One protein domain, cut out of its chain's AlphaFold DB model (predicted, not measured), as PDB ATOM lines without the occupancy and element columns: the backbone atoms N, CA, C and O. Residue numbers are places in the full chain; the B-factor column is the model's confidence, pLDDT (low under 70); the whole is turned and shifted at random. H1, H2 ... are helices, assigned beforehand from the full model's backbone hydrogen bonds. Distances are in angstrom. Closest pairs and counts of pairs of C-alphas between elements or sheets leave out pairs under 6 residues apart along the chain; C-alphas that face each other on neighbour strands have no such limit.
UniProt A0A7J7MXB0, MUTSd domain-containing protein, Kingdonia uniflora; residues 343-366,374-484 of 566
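AT A GLANCE: This is residues 343 to 366 and 374 to 484 of the 566 residues of the protein "MUTSd domain-containing protein" of Kingdonia uniflora (UniProt A0A7J7MXB0). Two long helices, H2 and H4, overlap only near the end of each and run almost in line, making the long axis of a loose, drawn-out helical body. H3 and H6 pack along H4 and the short H7 sits at its first end, while H5 folds back on its last turns and H1 crosses from H5 to H2. The printed part has 135 residues with seven named helices, H1 to H7 in chain order, and no named strand; the class is all helix. The whole is loose, with a radius of gyration of the C-alphas of 18.1 A, and spans 57 by 40 by 25 A.

IN THESE COORDINATES: Find C-alpha 374 at (26.931, 2.995, 6.794); from there H2, the longest helix, residues 374 to 395, runs 31.8 A. Next look at H4, residues 414 to 432, 27.2 A long, ending at C-alpha 432 at (34.922, -4.152, -18.519). H3 is residues 400 to 409, 14.0 A; H6 is residues 463 to 474, 16.1 A; H5 is residues 451 to 460, 14.4 A. H1, residues 343 to 359, begins at C-alpha 343 at (59.654, 10.034, -12.108) and runs 24.3 A. H7 is residues 478 to 482, 6.2 A.

HOW THE PARTS SIT: Start on H2, whose residues 390 to 394 alone touch H4; the closest C-alphas, of Val 390 and Gln 430, are 5.7 A apart, at a shallow tilt of 17 degrees, opposite ways. H4 is the hub, touching five helices. H6 touches it with Val 466 near Leu 425, C-alphas 5.3 A apart, opposite ways at a shallow tilt of 34 degrees, only just short of steep. H3 and H4 form a helical hairpin at a steep tilt of 44 degrees, with the closest C-alphas, of Ile 400 and Val 420, 5.4 A apart. H4 and H5 are also a helical hairpin, at 37 degrees, only just steep; the C-alphas of Gly 428 and Ala 460 come closest, at 5.6 A. H7 touches H4 at Ala 481 and Thr 415, C-alphas 5.1 A apart. Farther out, H1 touches H5 about perpendicular, at 77 degrees, with the C-alphas of Ala 348 and Leu 452 closest at 6.3 A. H1 touches H2 with residue 359 alone, its C-alpha 5.8 A from that of Asn 384. H3 and H6 are apart. Every O i to N i+4 pair is within hydrogen-bond range in H1, H3, H4, H5, H6 and H7, and 17 of 18 are in H2.

THE WHOLE: The two C-alphas farthest apart, of Gln 366 and Gly 484, are 57.8 A apart. Residues 367 to 373 are not printed, and C-alphas 366 and 374 are 17.8 A apart across the cut. The link from H4 to H5, residues 433 to 450, is long. The pLDDT is under 70 at residues 362 to 366, 374 to 381 and 436 to 446.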
ATOM      1  N   ARG A 343      60.500   9.692 -13.257       95.31
ATOM      2  CA  ARG A 343      59.654  10.034 -12.108       95.31
ATOM      3  C   ARG A 343      58.166   9.907 -12.425       95.31
ATOM      4  O   ARG A 343      57.422   9.423 -11.577       95.31
ATOM      5  N   SER A 344      57.725  10.334 -13.609       95.31
ATOM      6  CA  SER A 344      56.294  10.334 -13.940       95.31
ATOM      7  C   SER A 344      55.734   8.912 -14.043       95.31
ATOM      8  O   SER A 344      54.671   8.614 -13.499       95.31
ATOM      9  N   SER A 345      56.505   8.007 -14.643       94.31
ATOM     10  CA  SER A 345      56.169   6.594 -14.789       94.31
ATOM     11  C   SER A 345      56.228   5.846 -13.454       94.31
ATOM     12  O   SER A 345      55.376   4.994 -13.194       94.31
ATOM     13  N   ILE A 346      57.188   6.187 -12.586       96.31
ATOM     14  CA  ILE A 346      57.262   5.661 -11.213       96.31
ATOM     15  C   ILE A 346      56.024   6.089 -10.418       96.31
ATOM     16  O   ILE A 346      55.345   5.237  -9.847       96.31
ATOM     17  N   SER A 347      55.692   7.385 -10.419       97.25
ATOM     18  CA  SER A 347      54.506   7.909  -9.734       97.25
ATOM     19  C   SER A 347      53.222   7.262 -10.250       97.25
ATOM     20  O   SER A 347      52.428   6.800  -9.443       97.25
ATOM     21  N   ALA A 348      53.064   7.092 -11.566       96.50
ATOM     22  CA  ALA A 348      51.885   6.434 -12.131       96.50
ATOM     23  C   ALA A 348      51.705   4.976 -11.655       96.50
ATOM     24  O   ALA A 348      50.571   4.520 -11.496       96.50
ATOM     25  N   ARG A 349      52.801   4.233 -11.422       96.69
ATOM     26  CA  ARG A 349      52.736   2.885 -10.825       96.69
ATOM     27  C   ARG A 349      52.371   2.941  -9.344       96.69
ATOM     28  O   ARG A 349      51.557   2.132  -8.909       96.69
ATOM     29  N   LEU A 350      52.948   3.876  -8.587       96.75
ATOM     30  CA  LEU A 350      52.632   4.065  -7.169       96.75
ATOM     31  C   LEU A 350      51.161   4.445  -6.972       96.75
ATOM     32  O   LEU A 350      50.489   3.818  -6.162       96.75
ATOM     33  N   ASP A 351      50.644   5.375  -7.775       95.88
ATOM     34  CA  ASP A 351      49.239   5.789  -7.740       95.88
ATOM     35  C   ASP A 351      48.303   4.596  -7.996       95.88
ATOM     36  O   ASP A 351      47.319   4.408  -7.282       95.88
ATOM     37  N   ALA A 352      48.627   3.751  -8.984       94.88
ATOM     38  CA  ALA A 352      47.865   2.538  -9.283       94.88
ATOM     39  C   ALA A 352      47.876   1.532  -8.117       94.88
ATOM     40  O   ALA A 352      46.842   0.945  -7.801       94.88
ATOM     41  N   VAL A 353      49.028   1.339  -7.462       94.44
ATOM     42  CA  VAL A 353      49.153   0.462  -6.285       94.44
ATOM     43  C   VAL A 353      48.343   1.009  -5.109       94.44
ATOM     44  O   VAL A 353      47.607   0.248  -4.483       94.44
ATOM     45  N   SER A 354      48.437   2.313  -4.833       93.12
ATOM     46  CA  SER A 354      47.659   2.981  -3.785       93.12
ATOM     47  C   SER A 354      46.160   2.846  -4.031       93.12
ATOM     48  O   SER A 354      45.431   2.462  -3.121       93.12
ATOM     49  N   GLU A 355      45.703   3.065  -5.265       90.00
ATOM     50  CA  GLU A 355      44.299   2.872  -5.624       90.00
ATOM     51  C   GLU A 355      43.843   1.422  -5.400       90.00
ATOM     52  O   GLU A 355      42.814   1.197  -4.767       90.00
ATOM     53  N   ILE A 356      44.602   0.424  -5.865       89.31
ATOM     54  CA  ILE A 356      44.250  -0.988  -5.636       89.31
ATOM     55  C   ILE A 356      44.182  -1.291  -4.130       89.31
ATOM     56  O   ILE A 356      43.252  -1.962  -3.685       89.31
ATOM     57  N   ALA A 357      45.118  -0.773  -3.332       88.56
ATOM     58  CA  ALA A 357      45.137  -0.971  -1.884       88.56
ATOM     59  C   ALA A 357      43.946  -0.300  -1.167       88.56
ATOM     60  O   ALA A 357      43.415  -0.857  -0.198       88.56
ATOM     61  N   GLU A 358      43.494   0.861  -1.647       84.69
ATOM     62  CA  GLU A 358      42.266   1.515  -1.181       84.69
ATOM     63  C   GLU A 358      41.029   0.663  -1.500       84.69
ATOM     64  O   GLU A 358      40.221   0.392  -0.610       84.69
ATOM     65  N   LEU A 359      40.905   0.184  -2.744       82.75
ATOM     66  CA  LEU A 359      39.773  -0.635  -3.201       82.75
ATOM     67  C   LEU A 359      39.713  -1.998  -2.493       82.75
ATOM     68  O   LEU A 359      38.631  -2.518  -2.216       82.75
ATOM     69  N   MET A 360      40.871  -2.563  -2.149       80.44
ATOM     70  CA  MET A 360      40.977  -3.812  -1.391       80.44
ATOM     71  C   MET A 360      40.729  -3.630   0.116       80.44
ATOM     72  O   MET A 360      40.698  -4.614   0.852       80.44
ATOM     73  N   GLY A 361      40.517  -2.400   0.597       71.75
ATOM     74  CA  GLY A 361      40.260  -2.111   2.012       71.75
ATOM     75  C   GLY A 361      41.496  -2.222   2.913       71.75
ATOM     76  O   GLY A 361      41.383  -2.062   4.127       71.75
ATOM     77  N   THR A 362      42.682  -2.447   2.342       58.84
ATOM     78  CA  THR A 362      43.947  -2.594   3.081       58.84
ATOM     79  C   THR A 362      44.472  -1.285   3.686       58.84
ATOM     80  O   THR A 362      45.282  -1.333   4.606       58.84
ATOM     81  N   CYS A 363      43.981  -0.117   3.248       47.00
ATOM     82  CA  CYS A 363      44.388   1.193   3.784       47.00
ATOM     83  C   CYS A 363      43.457   1.773   4.870       47.00
ATOM     84  O   CYS A 363      43.736   2.847   5.397       47.00
ATOM     85  N   ALA A 364      42.370   1.093   5.252       43.91
ATOM     86  CA  ALA A 364      41.387   1.629   6.200       43.91
ATOM     87  C   ALA A 364      41.582   1.128   7.644       43.91
ATOM     88  O   ALA A 364      40.644   0.642   8.268       43.91
ATOM     89  N   LEU A 365      42.786   1.274   8.201       41.94
ATOM     90  CA  LEU A 365      43.007   1.217   9.651       41.94
ATOM     91  C   LEU A 365      44.048   2.259  10.064       41.94
ATOM     92  O   LEU A 365      45.132   1.908  10.513       41.94
ATOM     93  N   GLN A 366      43.716   3.544   9.914       42.69
ATOM     94  CA  GLN A 366      44.196   4.591  10.821       42.69
ATOM     95  C   GLN A 366      43.362   5.877  10.675       42.69
ATOM     96  O   GLN A 366      43.434   6.573   9.671       42.69
ATOM     97  N   GLN A 374      27.853   4.047   7.258       48.41
ATOM     98  CA  GLN A 374      26.931   2.995   6.794       48.41
ATOM     99  C   GLN A 374      26.795   2.911   5.257       48.41
ATOM    100  O   GLN A 374      26.671   1.816   4.715       48.41
ATOM    101  N   GLU A 375      26.868   4.033   4.531       48.41
ATOM    102  CA  GLU A 375      26.738   4.040   3.060       48.41
ATOM    103  C   GLU A 375      28.080   3.826   2.340       48.41
ATOM    104  O   GLU A 375      28.146   3.075   1.363       48.41
ATOM    105  N   ARG A 376      29.182   4.395   2.860       50.34
ATOM    106  CA  ARG A 376      30.537   4.170   2.315       50.34
ATOM    107  C   ARG A 376      31.023   2.731   2.503       50.34
ATOM    108  O   ARG A 376      31.747   2.221   1.651       50.34
ATOM    109  N   SER A 377      30.612   2.057   3.580       54.38
ATOM    110  CA  SER A 377      30.981   0.655   3.825       54.38
ATOM    111  C   SER A 377      30.334  -0.300   2.820       54.38
ATOM    112  O   SER A 377      31.031  -1.135   2.252       54.38
ATOM    113  N   ASN A 378      29.045  -0.138   2.505       54.91
ATOM    114  CA  ASN A 378      28.350  -1.007   1.548       54.91
ATOM    115  C   ASN A 378      28.852  -0.852   0.100       54.91
ATOM    116  O   ASN A 378      28.939  -1.845  -0.626       54.91
ATOM    117  N   ALA A 379      29.198   0.368  -0.329       58.72
ATOM    118  CA  ALA A 379      29.782   0.603  -1.653       58.72
ATOM    119  C   ALA A 379      31.194  -0.004  -1.770       58.72
ATOM    120  O   ALA A 379      31.482  -0.698  -2.746       58.72
ATOM    121  N   ASN A 380      32.037   0.169  -0.744       64.06
ATOM    122  CA  ASN A 380      33.387  -0.401  -0.715       64.06
ATOM    123  C   ASN A 380      33.381  -1.937  -0.671       64.06
ATOM    124  O   ASN A 380      34.200  -2.565  -1.336       64.06
ATOM    125  N   VAL A 381      32.428  -2.559   0.034       68.19
ATOM    126  CA  VAL A 381      32.281  -4.029   0.064       68.19
ATOM    127  C   VAL A 381      31.944  -4.589  -1.322       68.19
ATOM    128  O   VAL A 381      32.528  -5.590  -1.739       68.19
ATOM    129  N   LYS A 382      31.050  -3.935  -2.077       73.12
ATOM    130  CA  LYS A 382      30.698  -4.364  -3.444       73.12
ATOM    131  C   LYS A 382      31.882  -4.263  -4.408       73.12
ATOM    132  O   LYS A 382      32.098  -5.174  -5.202       73.12
ATOM    133  N   VAL A 383      32.650  -3.177  -4.332       76.69
ATOM    134  CA  VAL A 383      33.810  -2.945  -5.208       76.69
ATOM    135  C   VAL A 383      34.959  -3.901  -4.882       76.69
ATOM    136  O   VAL A 383      35.548  -4.472  -5.795       76.69
ATOM    137  N   ASN A 384      35.220  -4.152  -3.597       82.06
ATOM    138  CA  ASN A 384      36.192  -5.151  -3.157       82.06
ATOM    139  C   ASN A 384      35.849  -6.552  -3.683       82.06
ATOM    140  O   ASN A 384      36.711  -7.236  -4.240       82.06
ATOM    141  N   TYR A 385      34.582  -6.961  -3.550       83.75
ATOM    142  CA  TYR A 385      34.110  -8.245  -4.059       83.75
ATOM    143  C   TYR A 385      34.276  -8.342  -5.579       83.75
ATOM    144  O   TYR A 385      34.772  -9.349  -6.079       83.75
ATOM    145  N   LEU A 386      33.909  -7.285  -6.314       85.94
ATOM    146  CA  LEU A 386      34.064  -7.240  -7.765       85.94
ATOM    147  C   LEU A 386      35.535  -7.359  -8.177       85.94
ATOM    148  O   LEU A 386      35.868  -8.220  -8.989       85.94
ATOM    149  N   LEU A 387      36.419  -6.549  -7.590       86.81
ATOM    150  CA  LEU A 387      37.854  -6.588  -7.871       86.81
ATOM    151  C   LEU A 387      38.442  -7.969  -7.555       86.81
ATOM    152  O   LEU A 387      39.134  -8.547  -8.389       86.81
ATOM    153  N   SER A 388      38.100  -8.540  -6.399       88.31
ATOM    154  CA  SER A 388      38.524  -9.888  -6.006       88.31
ATOM    155  C   SER A 388      38.026 -10.950  -6.989       88.31
ATOM    156  O   SER A 388      38.794 -11.815  -7.404       88.31
ATOM    157  N   SER A 389      36.765 -10.865  -7.417       88.75
ATOM    158  CA  SER A 389      36.171 -11.771  -8.407       88.75
ATOM    159  C   SER A 389      36.886 -11.688  -9.758       88.75
ATOM    160  O   SER A 389      37.226 -12.720 -10.345       88.75
ATOM    161  N   VAL A 390      37.181 -10.473 -10.234       90.38
ATOM    162  CA  VAL A 390      37.938 -10.253 -11.473       90.38
ATOM    163  C   VAL A 390      39.353 -10.819 -11.342       90.38
ATOM    164  O   VAL A 390      39.787 -11.564 -12.215       90.38
ATOM    165  N   LEU A 391      40.056 -10.558 -10.238       89.44
ATOM    166  CA  LEU A 391      41.411 -11.072 -10.012       89.44
ATOM    167  C   LEU A 391      41.455 -12.605  -9.934       89.44
ATOM    168  O   LEU A 391      42.321 -13.215 -10.557       89.44
ATOM    169  N   ILE A 392      40.504 -13.239  -9.239       89.62
ATOM    170  CA  ILE A 392      40.378 -14.707  -9.189       89.62
ATOM    171  C   ILE A 392      40.127 -15.269 -10.592       89.62
ATOM    172  O   ILE A 392      40.721 -16.277 -10.977       89.62
ATOM    173  N   SER A 393      39.267 -14.609 -11.366       89.50
ATOM    174  CA  SER A 393      38.938 -15.003 -12.736       89.50
ATOM    175  C   SER A 393      40.156 -14.919 -13.660       89.50
ATOM    176  O   SER A 393      40.448 -15.865 -14.393       89.50
ATOM    177  N   LEU A 394      40.917 -13.826 -13.581       90.00
ATOM    178  CA  LEU A 394      42.158 -13.651 -14.334       90.00
ATOM    179  C   LEU A 394      43.241 -14.642 -13.886       90.00
ATOM    180  O   LEU A 394      43.937 -15.194 -14.730       90.00
ATOM    181  N   GLY A 395      43.340 -14.931 -12.587       88.50
ATOM    182  CA  GLY A 395      44.299 -15.893 -12.037       88.50
ATOM    183  C   GLY A 395      44.064 -17.346 -12.455       88.50
ATOM    184  O   GLY A 395      44.983 -18.153 -12.410       88.50
ATOM    185  N   ARG A 396      42.851 -17.691 -12.902       88.88
ATOM    186  CA  ARG A 396      42.530 -19.010 -13.479       88.88
ATOM    187  C   ARG A 396      42.766 -19.084 -14.987       88.88
ATOM    188  O   ARG A 396      42.494 -20.119 -15.592       88.88
ATOM    189  N   SER A 397      43.208 -17.991 -15.606       87.75
ATOM    190  CA  SER A 397      43.431 -17.961 -17.048       87.75
ATOM    191  C   SER A 397      44.655 -18.802 -17.426       87.75
ATOM    192  O   SER A 397      45.648 -18.791 -16.694       87.75
ATOM    193  N   PRO A 398      44.620 -19.500 -18.575       91.19
ATOM    194  CA  PRO A 398      45.792 -20.182 -19.114       91.19
ATOM    195  C   PRO A 398      46.899 -19.174 -19.457       91.19
ATOM    196  O   PRO A 398      46.691 -17.955 -19.444       91.19
ATOM    197  N   ASP A 399      48.080 -19.673 -19.830       90.62
ATOM    198  CA  ASP A 399      49.145 -18.830 -20.375       90.62
ATOM    199  C   ASP A 399      48.780 -18.324 -21.784       90.62
ATOM    200  O   ASP A 399      49.235 -18.840 -22.805       90.62
ATOM    201  N   ILE A 400      47.931 -17.293 -21.835       92.06
ATOM    202  CA  ILE A 400      47.431 -16.706 -23.083       92.06
ATOM    203  C   ILE A 400      48.558 -16.163 -23.961       92.06
ATOM    204  O   ILE A 400      48.414 -16.156 -25.177       92.06
ATOM    205  N   GLN A 401      49.677 -15.724 -23.376       90.75
ATOM    206  CA  GLN A 401      50.799 -15.192 -24.143       90.75
ATOM    207  C   GLN A 401      51.433 -16.307 -24.976       90.75
ATOM    208  O   GLN A 401      51.546 -16.158 -26.189       90.75
ATOM    209  N   ARG A 402      51.763 -17.447 -24.349       90.25
ATOM    210  CA  ARG A 402      52.279 -18.617 -25.077       90.25
ATOM    211  C   ARG A 402      51.263 -19.178 -26.063       90.25
ATOM    212  O   ARG A 402      51.612 -19.477 -27.201       90.25
ATOM    213  N   GLY A 403      50.000 -19.240 -25.649       91.88
ATOM    214  CA  GLY A 403      48.903 -19.677 -26.502       91.88
ATOM    215  C   GLY A 403      48.778 -18.850 -27.785       91.88
ATOM    216  O   GLY A 403      48.756 -19.408 -28.878       91.88
ATOM    217  N   ILE A 404      48.775 -17.513 -27.686       91.56
ATOM    218  CA  ILE A 404      48.741 -16.616 -28.857       91.56
ATOM    219  C   ILE A 404      49.951 -16.864 -29.762       91.56
ATOM    220  O   ILE A 404      49.801 -16.942 -30.982       91.56
ATOM    221  N   THR A 405      51.143 -17.017 -29.184       90.62
ATOM    222  CA  THR A 405      52.364 -17.268 -29.954       90.62
ATOM    223  C   THR A 405      52.312 -18.609 -30.694       90.62
ATOM    224  O   THR A 405      52.663 -18.658 -31.870       90.62
ATOM    225  N   ARG A 406      51.797 -19.682 -30.082       90.56
ATOM    226  CA  ARG A 406      51.590 -20.982 -30.754       90.56
ATOM    227  C   ARG A 406      50.536 -20.920 -31.856       90.56
ATOM    228  O   ARG A 406      50.732 -21.484 -32.932       90.56
ATOM    229  N   ILE A 407      49.440 -20.188 -31.642       91.38
ATOM    230  CA  ILE A 407      48.440 -19.923 -32.693       91.38
ATOM    231  C   ILE A 407      49.110 -19.220 -33.875       91.38
ATOM    232  O   ILE A 407      48.914 -19.598 -35.031       91.38
ATOM    233  N   PHE A 408      49.947 -18.226 -33.589       88.06
ATOM    234  CA  PHE A 408      50.680 -17.484 -34.602       88.06
ATOM    235  C   PHE A 408      51.674 -18.370 -35.369       88.06
ATOM    236  O   PHE A 408      51.707 -18.318 -36.602       88.06
ATOM    237  N   HIS A 409      52.393 -19.256 -34.676       87.56
ATOM    238  CA  HIS A 409      53.253 -20.287 -35.274       87.56
ATOM    239  C   HIS A 409      52.487 -21.383 -36.027       87.56
ATOM    240  O   HIS A 409      53.104 -22.127 -36.781       87.56
ATOM    241  N   ARG A 410      51.155 -21.465 -35.885       89.25
ATOM    242  CA  ARG A 410      50.303 -22.574 -36.370       89.25
ATOM    243  C   ARG A 410      50.654 -23.925 -35.737       89.25
ATOM    244  O   ARG A 410      50.472 -24.968 -36.356       89.25
ATOM    245  N   THR A 411      51.145 -23.900 -34.503       88.19
ATOM    246  CA  THR A 411      51.474 -25.092 -33.711       88.19
ATOM    247  C   THR A 411      50.428 -25.396 -32.640       88.19
ATOM    248  O   THR A 411      50.468 -26.472 -32.055       88.19
ATOM    249  N   ALA A 412      49.485 -24.481 -32.384       90.75
ATOM    250  CA  ALA A 412      48.421 -24.689 -31.404       90.75
ATOM    251  C   ALA A 412      47.421 -25.769 -31.845       90.75
ATOM    252  O   ALA A 412      46.997 -25.810 -33.005       90.75
ATOM    253  N   THR A 413      46.975 -26.586 -30.891       91.12
ATOM    254  CA  THR A 413      45.875 -27.539 -31.116       91.12
ATOM    255  C   THR A 413      44.526 -26.809 -31.205       91.12
ATOM    256  O   THR A 413      44.390 -25.695 -30.686       91.12
ATOM    257  N   PRO A 414      43.477 -27.413 -31.803       92.75
ATOM    258  CA  PRO A 414      42.141 -26.813 -31.817       92.75
ATOM    259  C   PRO A 414      41.599 -26.478 -30.417       92.75
ATOM    260  O   PRO A 414      41.040 -25.399 -30.207       92.75
ATOM    261  N   THR A 415      41.803 -27.367 -29.439       92.81
ATOM    262  CA  THR A 415      41.397 -27.144 -28.042       92.81
ATOM    263  C   THR A 415      42.166 -25.996 -27.399       92.81
ATOM    264  O   THR A 415      41.562 -25.153 -26.730       92.81
ATOM    265  N   GLU A 416      43.481 -25.916 -27.619       92.69
ATOM    266  CA  GLU A 416      44.300 -24.806 -27.128       92.69
ATOM    267  C   GLU A 416      43.846 -23.476 -27.741       92.69
ATOM    268  O   GLU A 416      43.628 -22.510 -27.007       92.69
ATOM    269  N   PHE A 417      43.607 -23.440 -29.058       94.69
ATOM    270  CA  PHE A 417      43.100 -22.256 -29.754       94.69
ATOM    271  C   PHE A 417      41.812 -21.739 -29.101       94.69
ATOM    272  O   PHE A 417      41.742 -20.578 -28.694       94.69
ATOM    273  N   ILE A 418      40.801 -22.602 -28.946       95.12
ATOM    274  CA  ILE A 418      39.517 -22.227 -28.335       95.12
ATOM    275  C   ILE A 418      39.721 -21.749 -26.897       95.12
ATOM    276  O   ILE A 418      39.155 -20.729 -26.503       95.12
ATOM    277  N   THR A 419      40.549 -22.448 -26.121       94.44
ATOM    278  CA  THR A 419      40.830 -22.120 -24.719       94.44
ATOM    279  C   THR A 419      41.465 -20.735 -24.573       94.44
ATOM    280  O   THR A 419      41.026 -19.940 -23.740       94.44
ATOM    281  N   VAL A 420      42.443 -20.402 -25.419       95.44
ATOM    282  CA  VAL A 420      43.136 -19.105 -25.417       95.44
ATOM    283  C   VAL A 420      42.201 -17.977 -25.852       95.44
ATOM    284  O   VAL A 420      42.094 -16.971 -25.149       95.44
ATOM    285  N   ILE A 421      41.474 -18.136 -26.965       96.62
ATOM    286  CA  ILE A 421      40.551 -17.097 -27.451       96.62
ATOM    287  C   ILE A 421      39.392 -16.884 -26.467       96.62
ATOM    288  O   ILE A 421      38.994 -15.744 -26.210       96.62
ATOM    289  N   HIS A 422      38.880 -17.954 -25.855       95.69
ATOM    290  CA  HIS A 422      37.879 -17.852 -24.794       95.69
ATOM    291  C   HIS A 422      38.425 -17.119 -23.565       95.69
ATOM    292  O   HIS A 422      37.727 -16.269 -23.014       95.69
ATOM    293  N   ALA A 423      39.665 -17.392 -23.149       95.38
ATOM    294  CA  ALA A 423      40.297 -16.687 -22.038       95.38
ATOM    295  C   ALA A 423      40.448 -15.183 -22.315       95.38
ATOM    296  O   ALA A 423      40.131 -14.380 -21.441       95.38
ATOM    297  N   ILE A 424      40.841 -14.789 -23.534       95.44
ATOM    298  CA  ILE A 424      40.914 -13.376 -23.950       95.44
ATOM    299  C   ILE A 424      39.528 -12.721 -23.895       95.44
ATOM    300  O   ILE A 424      39.366 -11.658 -23.293       95.44
ATOM    301  N   LEU A 425      38.513 -13.371 -24.478       95.69
ATOM    302  CA  LEU A 425      37.133 -12.876 -24.469       95.69
ATOM    303  C   LEU A 425      36.603 -12.704 -23.042       95.69
ATOM    304  O   LEU A 425      35.983 -11.691 -22.713       95.69
ATOM    305  N   TYR A 426      36.830 -13.709 -22.202       94.62
ATOM    306  CA  TYR A 426      36.379 -13.716 -20.821       94.62
ATOM    307  C   TYR A 426      37.091 -12.640 -19.998       94.62
ATOM    308  O   TYR A 426      36.415 -11.859 -19.331       94.62
ATOM    309  N   ALA A 427      38.419 -12.528 -20.107       93.56
ATOM    310  CA  ALA A 427      39.206 -11.496 -19.438       93.56
ATOM    311  C   ALA A 427      38.741 -10.085 -19.821       93.56
ATOM    312  O   ALA A 427      38.516  -9.264 -18.934       93.56
ATOM    313  N   GLY A 428      38.509  -9.821 -21.114       93.44
ATOM    314  CA  GLY A 428      37.983  -8.537 -21.587       93.44
ATOM    315  C   GLY A 428      36.635  -8.182 -20.949       93.44
ATOM    316  O   GLY A 428      36.480  -7.083 -20.422       93.44
ATOM    317  N   LYS A 429      35.696  -9.138 -20.896       91.81
ATOM    318  CA  LYS A 429      34.383  -8.961 -20.242       91.81
ATOM    319  C   LYS A 429      34.469  -8.801 -18.722       91.81
ATOM    320  O   LYS A 429      33.639  -8.117 -18.132       91.81
ATOM    321  N   GLN A 430      35.422  -9.461 -18.060       91.56
ATOM    322  CA  GLN A 430      35.632  -9.286 -16.618       91.56
ATOM    323  C   GLN A 430      36.209  -7.902 -16.308       91.56
ATOM    324  O   GLN A 430      35.730  -7.226 -15.404       91.56
ATOM    325  N   LEU A 431      37.191  -7.453 -17.090       91.38
ATOM    326  CA  LEU A 431      37.822  -6.144 -16.928       91.38
ATOM    327  C   LEU A 431      36.862  -4.986 -17.231       91.38
ATOM    328  O   LEU A 431      36.902  -3.974 -16.536       91.38
ATOM    329  N   GLU A 432      35.953  -5.149 -18.197       88.62
ATOM    330  CA  GLU A 432      34.922  -4.152 -18.519       88.62
ATOM    331  C   GLU A 432      34.033  -3.804 -17.309       88.62
ATOM    332  O   GLU A 432      33.637  -2.650 -17.140       88.62
ATOM    333  N   GLN A 433      33.784  -4.759 -16.404       86.19
ATOM    334  CA  GLN A 433      32.980  -4.529 -15.195       86.19
ATOM    335  C   GLN A 433      33.622  -3.524 -14.224       86.19
ATOM    336  O   GLN A 433      32.912  -2.905 -13.435       86.19
ATOM    337  N   LEU A 434      34.947  -3.336 -14.277       83.12
ATOM    338  CA  LEU A 434      35.661  -2.368 -13.432       83.12
ATOM    339  C   LEU A 434      35.488  -0.912 -13.912       83.12
ATOM    340  O   LEU A 434      35.730   0.026 -13.149       83.12
ATOM    341  N   GLU A 435      35.046  -0.722 -15.156       74.50
ATOM    342  CA  GLU A 435      34.749   0.585 -15.763       74.50
ATOM    343  C   GLU A 435      33.238   0.859 -15.814       74.50
ATOM    344  O   GLU A 435      32.772   1.972 -15.529       74.50
ATOM    345  N   VAL A 436      32.448  -0.163 -16.157       61.12
ATOM    346  CA  VAL A 436      30.991  -0.074 -16.280       61.12
ATOM    347  C   VAL A 436      30.355  -0.193 -14.897       61.12
ATOM    348  O   VAL A 436      29.909  -1.250 -14.465       61.12
ATOM    349  N   GLY A 437      30.278   0.929 -14.184       53.53
ATOM    350  CA  GLY A 437      29.395   1.025 -13.024       53.53
ATOM    351  C   GLY A 437      27.948   0.780 -13.464       53.53
ATOM    352  O   GLY A 437      27.416   1.565 -14.252       53.53
ATOM    353  N   ASN A 438      27.310  -0.285 -12.968       44.22
ATOM    354  CA  ASN A 438      25.870  -0.483 -13.142       44.22
ATOM    355  C   ASN A 438      25.147   0.769 -12.631       44.22
ATOM    356  O   ASN A 438      25.231   1.108 -11.450       44.22
ATOM    357  N   ARG A 439      24.441   1.471 -13.525       44.59
ATOM    358  CA  ARG A 439      23.532   2.569 -13.170       44.59
ATOM    359  C   ARG A 439      22.258   1.996 -12.549       44.59
ATOM    360  O   ARG A 439      21.176   2.143 -13.104       44.59
ATOM    361  N   GLU A 440      22.377   1.345 -11.404       44.50
ATOM    362  CA  GLU A 440      21.215   0.989 -10.599       44.50
ATOM    363  C   GLU A 440      21.182   1.894  -9.367       44.50
ATOM    364  O   GLU A 440      21.936   1.713  -8.419       44.50
ATOM    365  N   ASN A 441      20.316   2.908  -9.457       43.75
ATOM    366  CA  ASN A 441      19.769   3.751  -8.391       43.75
ATOM    367  C   ASN A 441      20.756   4.317  -7.338       43.75
ATOM    368  O   ASN A 441      21.114   3.671  -6.360       43.75
ATOM    369  N   ASN A 442      21.064   5.613  -7.489       45.66
ATOM    370  CA  ASN A 442      21.506   6.556  -6.444       45.66
ATOM    371  C   ASN A 442      22.810   6.283  -5.666       45.66
ATOM    372  O   ASN A 442      22.970   6.778  -4.553       45.66
ATOM    373  N   GLY A 443      23.803   5.633  -6.269       47.81
ATOM    374  CA  GLY A 443      25.185   5.702  -5.783       47.81
ATOM    375  C   GLY A 443      26.173   5.599  -6.936       47.81
ATOM    376  O   GLY A 443      26.096   4.659  -7.725       47.81
ATOM    377  N   GLU A 444      27.091   6.559  -7.071       48.81
ATOM    378  CA  GLU A 444      28.223   6.415  -7.989       48.81
ATOM    379  C   GLU A 444      29.075   5.226  -7.527       48.81
ATOM    380  O   GLU A 444      29.806   5.313  -6.542       48.81
ATOM    381  N   VAL A 445      28.969   4.087  -8.216       54.47
ATOM    382  CA  VAL A 445      29.913   2.984  -8.014       54.47
ATOM    383  C   VAL A 445      31.292   3.495  -8.422       54.47
ATOM    384  O   VAL A 445      31.489   3.960  -9.548       54.47
ATOM    385  N   GLN A 446      32.227   3.453  -7.475       58.34
ATOM    386  CA  GLN A 446      33.584   3.949  -7.634       58.34
ATOM    387  C   GLN A 446      34.280   3.214  -8.786       58.34
ATOM    388  O   GLN A 446      34.643   2.048  -8.663       58.34
ATOM    389  N   ARG A 447      34.456   3.908  -9.912       72.69
ATOM    390  CA  ARG A 447      35.274   3.446 -11.040       72.69
ATOM    391  C   ARG A 447      36.746   3.507 -10.668       72.69
ATOM    392  O   ARG A 447      37.130   4.361  -9.862       72.69
ATOM    393  N   VAL A 448      37.552   2.689 -11.341       82.81
ATOM    394  CA  VAL A 448      39.001   2.903 -11.409       82.81
ATOM    395  C   VAL A 448      39.252   4.356 -11.825       82.81
ATOM    396  O   VAL A 448      38.546   4.902 -12.674       82.81
ATOM    397  N   ARG A 449      40.202   5.028 -11.181       85.69
ATOM    398  CA  ARG A 449      40.454   6.469 -11.259       85.69
ATOM    399  C   ARG A 449      41.775   6.753 -11.952       85.69
ATOM    400  O   ARG A 449      41.809   7.649 -12.802       85.69
ATOM    401  N   THR A 450      42.823   6.001 -11.613       91.12
ATOM    402  CA  THR A 450      44.185   6.235 -12.101       91.12
ATOM    403  C   THR A 450      44.287   6.042 -13.607       91.12
ATOM    404  O   THR A 450      43.706   5.133 -14.205       91.12
ATOM    405  N   THR A 451      45.046   6.927 -14.250       91.62
ATOM    406  CA  THR A 451      45.194   6.958 -15.713       91.62
ATOM    407  C   THR A 451      45.828   5.677 -16.249       91.62
ATOM    408  O   THR A 451      45.423   5.186 -17.304       91.62
ATOM    409  N   LEU A 452      46.792   5.114 -15.512       94.19
ATOM    410  CA  LEU A 452      47.478   3.884 -15.884       94.19
ATOM    411  C   LEU A 452      46.521   2.687 -15.905       94.19
ATOM    412  O   LEU A 452      46.448   2.007 -16.929       94.19
ATOM    413  N   LEU A 453      45.775   2.449 -14.819       92.12
ATOM    414  CA  LEU A 453      44.854   1.313 -14.737       92.12
ATOM    415  C   LEU A 453      43.723   1.433 -15.760       92.12
ATOM    416  O   LEU A 453      43.493   0.478 -16.499       92.12
ATOM    417  N   LYS A 454      43.107   2.616 -15.897       91.44
ATOM    418  CA  LYS A 454      42.091   2.878 -16.932       91.44
ATOM    419  C   LYS A 454      42.590   2.523 -18.322       91.44
ATOM    420  O   LYS A 454      41.934   1.798 -19.062       91.44
ATOM    421  N   ARG A 455      43.779   3.013 -18.689       93.69
ATOM    422  CA  ARG A 455      44.360   2.755 -20.010       93.69
ATOM    423  C   ARG A 455      44.557   1.259 -20.249       93.69
ATOM    424  O   ARG A 455      44.229   0.780 -21.332       93.69
ATOM    425  N   LEU A 456      45.085   0.531 -19.264       93.31
ATOM    426  CA  LEU A 456      45.313  -0.913 -19.376       93.31
ATOM    427  C   LEU A 456      43.995  -1.690 -19.498       93.31
ATOM    428  O   LEU A 456      43.870  -2.524 -20.394       93.31
ATOM    429  N   ILE A 457      43.009  -1.366 -18.659       91.94
ATOM    430  CA  ILE A 457      41.679  -1.985 -18.672       91.94
ATOM    431  C   ILE A 457      41.000  -1.745 -20.020       91.94
ATOM    432  O   ILE A 457      40.657  -2.709 -20.692       91.94
ATOM    433  N   LEU A 458      40.914  -0.490 -20.474       91.56
ATOM    434  CA  LEU A 458      40.275  -0.125 -21.746       91.56
ATOM    435  C   LEU A 458      40.953  -0.757 -22.966       91.56
ATOM    436  O   LEU A 458      40.289  -1.078 -23.949       91.56
ATOM    437  N   THR A 459      42.275  -0.940 -22.917       92.00
ATOM    438  CA  THR A 459      43.009  -1.622 -23.991       92.00
ATOM    439  C   THR A 459      42.608  -3.098 -24.051       92.00
ATOM    440  O   THR A 459      42.257  -3.605 -25.121       92.00
ATOM    441  N   ALA A 460      42.612  -3.777 -22.901       90.62
ATOM    442  CA  ALA A 460      42.286  -5.197 -22.793       90.62
ATOM    443  C   ALA A 460      40.793  -5.500 -23.020       90.62
ATOM    444  O   ALA A 460      40.459  -6.541 -23.582       90.62
ATOM    445  N   SER A 461      39.897  -4.589 -22.631       92.50
ATOM    446  CA  SER A 461      38.443  -4.701 -22.796       92.50
ATOM    447  C   SER A 461      37.923  -4.001 -24.057       92.50
ATOM    448  O   SER A 461      36.734  -3.698 -24.158       92.50
ATOM    449  N   SER A 462      38.797  -3.689 -25.016       93.25
ATOM    450  CA  SER A 462      38.392  -2.987 -26.233       93.25
ATOM    451  C   SER A 462      37.388  -3.807 -27.053       93.25
ATOM    452  O   SER A 462      37.501  -5.029 -27.199       93.25
ATOM    453  N   SER A 463      36.404  -3.122 -27.644       91.06
ATOM    454  CA  SER A 463      35.346  -3.758 -28.444       91.06
ATOM    455  C   SER A 463      35.890  -4.517 -29.655       91.06
ATOM    456  O   SER A 463      35.294  -5.501 -30.090       91.06
ATOM    457  N   THR A 464      37.046  -4.105 -30.176       92.44
ATOM    458  CA  THR A 464      37.755  -4.801 -31.249       92.44
ATOM    459  C   THR A 464      38.288  -6.153 -30.777       92.44
ATOM    460  O   THR A 464      38.046  -7.154 -31.445       92.44
ATOM    461  N   VAL A 465      38.974  -6.221 -29.634       90.62
ATOM    462  CA  VAL A 465      39.517  -7.480 -29.088       90.62
ATOM    463  C   VAL A 465      38.386  -8.442 -28.726       90.62
ATOM    464  O   VAL A 465      38.393  -9.601 -29.152       90.62
ATOM    465  N   VAL A 466      37.375  -7.951 -28.007       93.38
ATOM    466  CA  VAL A 466      36.200  -8.736 -27.594       93.38
ATOM    467  C   VAL A 466      35.406  -9.218 -28.814       93.38
ATOM    468  O   VAL A 466      35.070 -10.400 -28.906       93.38
ATOM    469  N   GLY A 467      35.149  -8.333 -29.781       94.31
ATOM    470  CA  GLY A 467      34.390  -8.644 -30.993       94.31
ATOM    471  C   GLY A 467      35.079  -9.670 -31.895       94.31
ATOM    472  O   GLY A 467      34.438 -10.630 -32.324       94.31
ATOM    473  N   HIS A 468      36.387  -9.527 -32.141       94.06
ATOM    474  CA  HIS A 468      37.142 -10.515 -32.920       94.06
ATOM    475  C   HIS A 468      37.199 -11.874 -32.217       94.06
ATOM    476  O   HIS A 468      37.002 -12.898 -32.867       94.06
ATOM    477  N   SER A 469      37.403 -11.891 -30.895       95.00
ATOM    478  CA  SER A 469      37.441 -13.139 -30.123       95.00
ATOM    479  C   SER A 469      36.101 -13.877 -30.183       95.00
ATOM    480  O   SER A 469      36.066 -15.081 -30.427       95.00
ATOM    481  N   ALA A 470      34.982 -13.156 -30.043       95.12
ATOM    482  CA  ALA A 470      33.646 -13.733 -30.176       95.12
ATOM    483  C   ALA A 470      33.389 -14.299 -31.584       95.12
ATOM    484  O   ALA A 470      32.873 -15.408 -31.707       95.12
ATOM    485  N   LYS A 471      33.801 -13.576 -32.636       92.44
ATOM    486  CA  LYS A 471      33.669 -14.027 -34.031       92.44
ATOM    487  C   LYS A 471      34.492 -15.288 -34.323       92.44
ATOM    488  O   LYS A 471      34.017 -16.182 -35.014       92.44
ATOM    489  N   LEU A 472      35.719 -15.372 -33.808       92.50
ATOM    490  CA  LEU A 472      36.566 -16.560 -33.975       92.50
ATOM    491  C   LEU A 472      35.976 -17.786 -33.267       92.50
ATOM    492  O   LEU A 472      36.056 -18.892 -33.788       92.50
ATOM    493  N   LEU A 473      35.356 -17.598 -32.100       93.75
ATOM    494  CA  LEU A 473      34.714 -18.692 -31.372       93.75
ATOM    495  C   LEU A 473      33.395 -19.138 -32.013       93.75
ATOM    496  O   LEU A 473      33.076 -20.319 -31.947       93.75
ATOM    497  N   SER A 474      32.638 -18.237 -32.649       91.56
ATOM    498  CA  SER A 474      31.331 -18.585 -33.230       91.56
ATOM    499  C   SER A 474      31.412 -19.542 -34.421       91.56
ATOM    500  O   SER A 474      30.420 -20.190 -34.736       91.56
ATOM    501  N   VAL A 475      32.568 -19.634 -35.085       89.81
ATOM    502  CA  VAL A 475      32.776 -20.514 -36.250       89.81
ATOM    503  C   VAL A 475      33.345 -21.891 -35.880       89.81
ATOM    504  O   VAL A 475      33.488 -22.751 -36.749       89.81
ATOM    505  N   LEU A 476      33.667 -22.122 -34.602       91.25
ATOM    506  CA  LEU A 476      34.318 -23.342 -34.122       91.25
ATOM    507  C   LEU A 476      33.398 -24.168 -33.220       91.25
ATOM    508  O   LEU A 476      32.673 -23.647 -32.376       91.25
ATOM    509  N   ASN A 477      33.481 -25.487 -33.366       91.25
ATOM    510  CA  ASN A 477      32.806 -26.453 -32.516       91.25
ATOM    511  C   ASN A 477      33.751 -26.932 -31.405       91.25
ATOM    512  O   ASN A 477      34.710 -27.664 -31.656       91.25
ATOM    513  N   LYS A 478      33.446 -26.539 -30.165       92.75
ATOM    514  CA  LYS A 478      34.232 -26.906 -28.984       92.75
ATOM    515  C   LYS A 478      34.251 -28.415 -28.723       92.75
ATOM    516  O   LYS A 478      35.321 -28.968 -28.498       92.75
ATOM    517  N   ASP A 479      33.105 -29.086 -28.808       93.12
ATOM    518  CA  ASP A 479      33.021 -30.524 -28.530       93.12
ATOM    519  C   ASP A 479      33.810 -31.347 -29.556       93.12
ATOM    520  O   ASP A 479      34.353 -32.402 -29.228       93.12
ATOM    521  N   ALA A 480      33.866 -30.873 -30.805       92.25
ATOM    522  CA  ALA A 480      34.684 -31.482 -31.848       92.25
ATOM    523  C   ALA A 480      36.180 -31.255 -31.583       92.25
ATOM    524  O   ALA A 480      36.962 -32.201 -31.678       92.25
ATOM    525  N   ALA A 481      36.571 -30.039 -31.185       91.50
ATOM    526  CA  ALA A 481      37.950 -29.728 -30.814       91.50
ATOM    527  C   ALA A 481      38.451 -30.621 -29.667       91.50
ATOM    528  O   ALA A 481      39.484 -31.270 -29.817       91.50
ATOM    529  N   ASP A 482      37.675 -30.740 -28.584       90.12
ATOM    530  CA  ASP A 482      38.030 -31.532 -27.395       90.12
ATOM    531  C   ASP A 482      38.173 -33.036 -27.695       90.12
ATOM    532  O   ASP A 482      38.903 -33.750 -27.007       90.12
ATOM    533  N   LYS A 483      37.508 -33.527 -28.748       90.06
ATOM    534  CA  LYS A 483      37.608 -34.917 -29.223       90.06
ATOM    535  C   LYS A 483      38.695 -35.131 -30.282       90.06
ATOM    536  O   LYS A 483      38.895 -36.270 -30.700       90.06
ATOM    537  N   GLY A 484      39.363 -34.073 -30.750       86.50
ATOM    538  CA  GLY A 484      40.266 -34.138 -31.903       86.50
ATOM    539  C   GLY A 484      39.546 -34.439 -33.226       86.50
ATOM    540  O   GLY A 484      40.151 -34.945 -34.168       86.50
TER     541      GLY A 484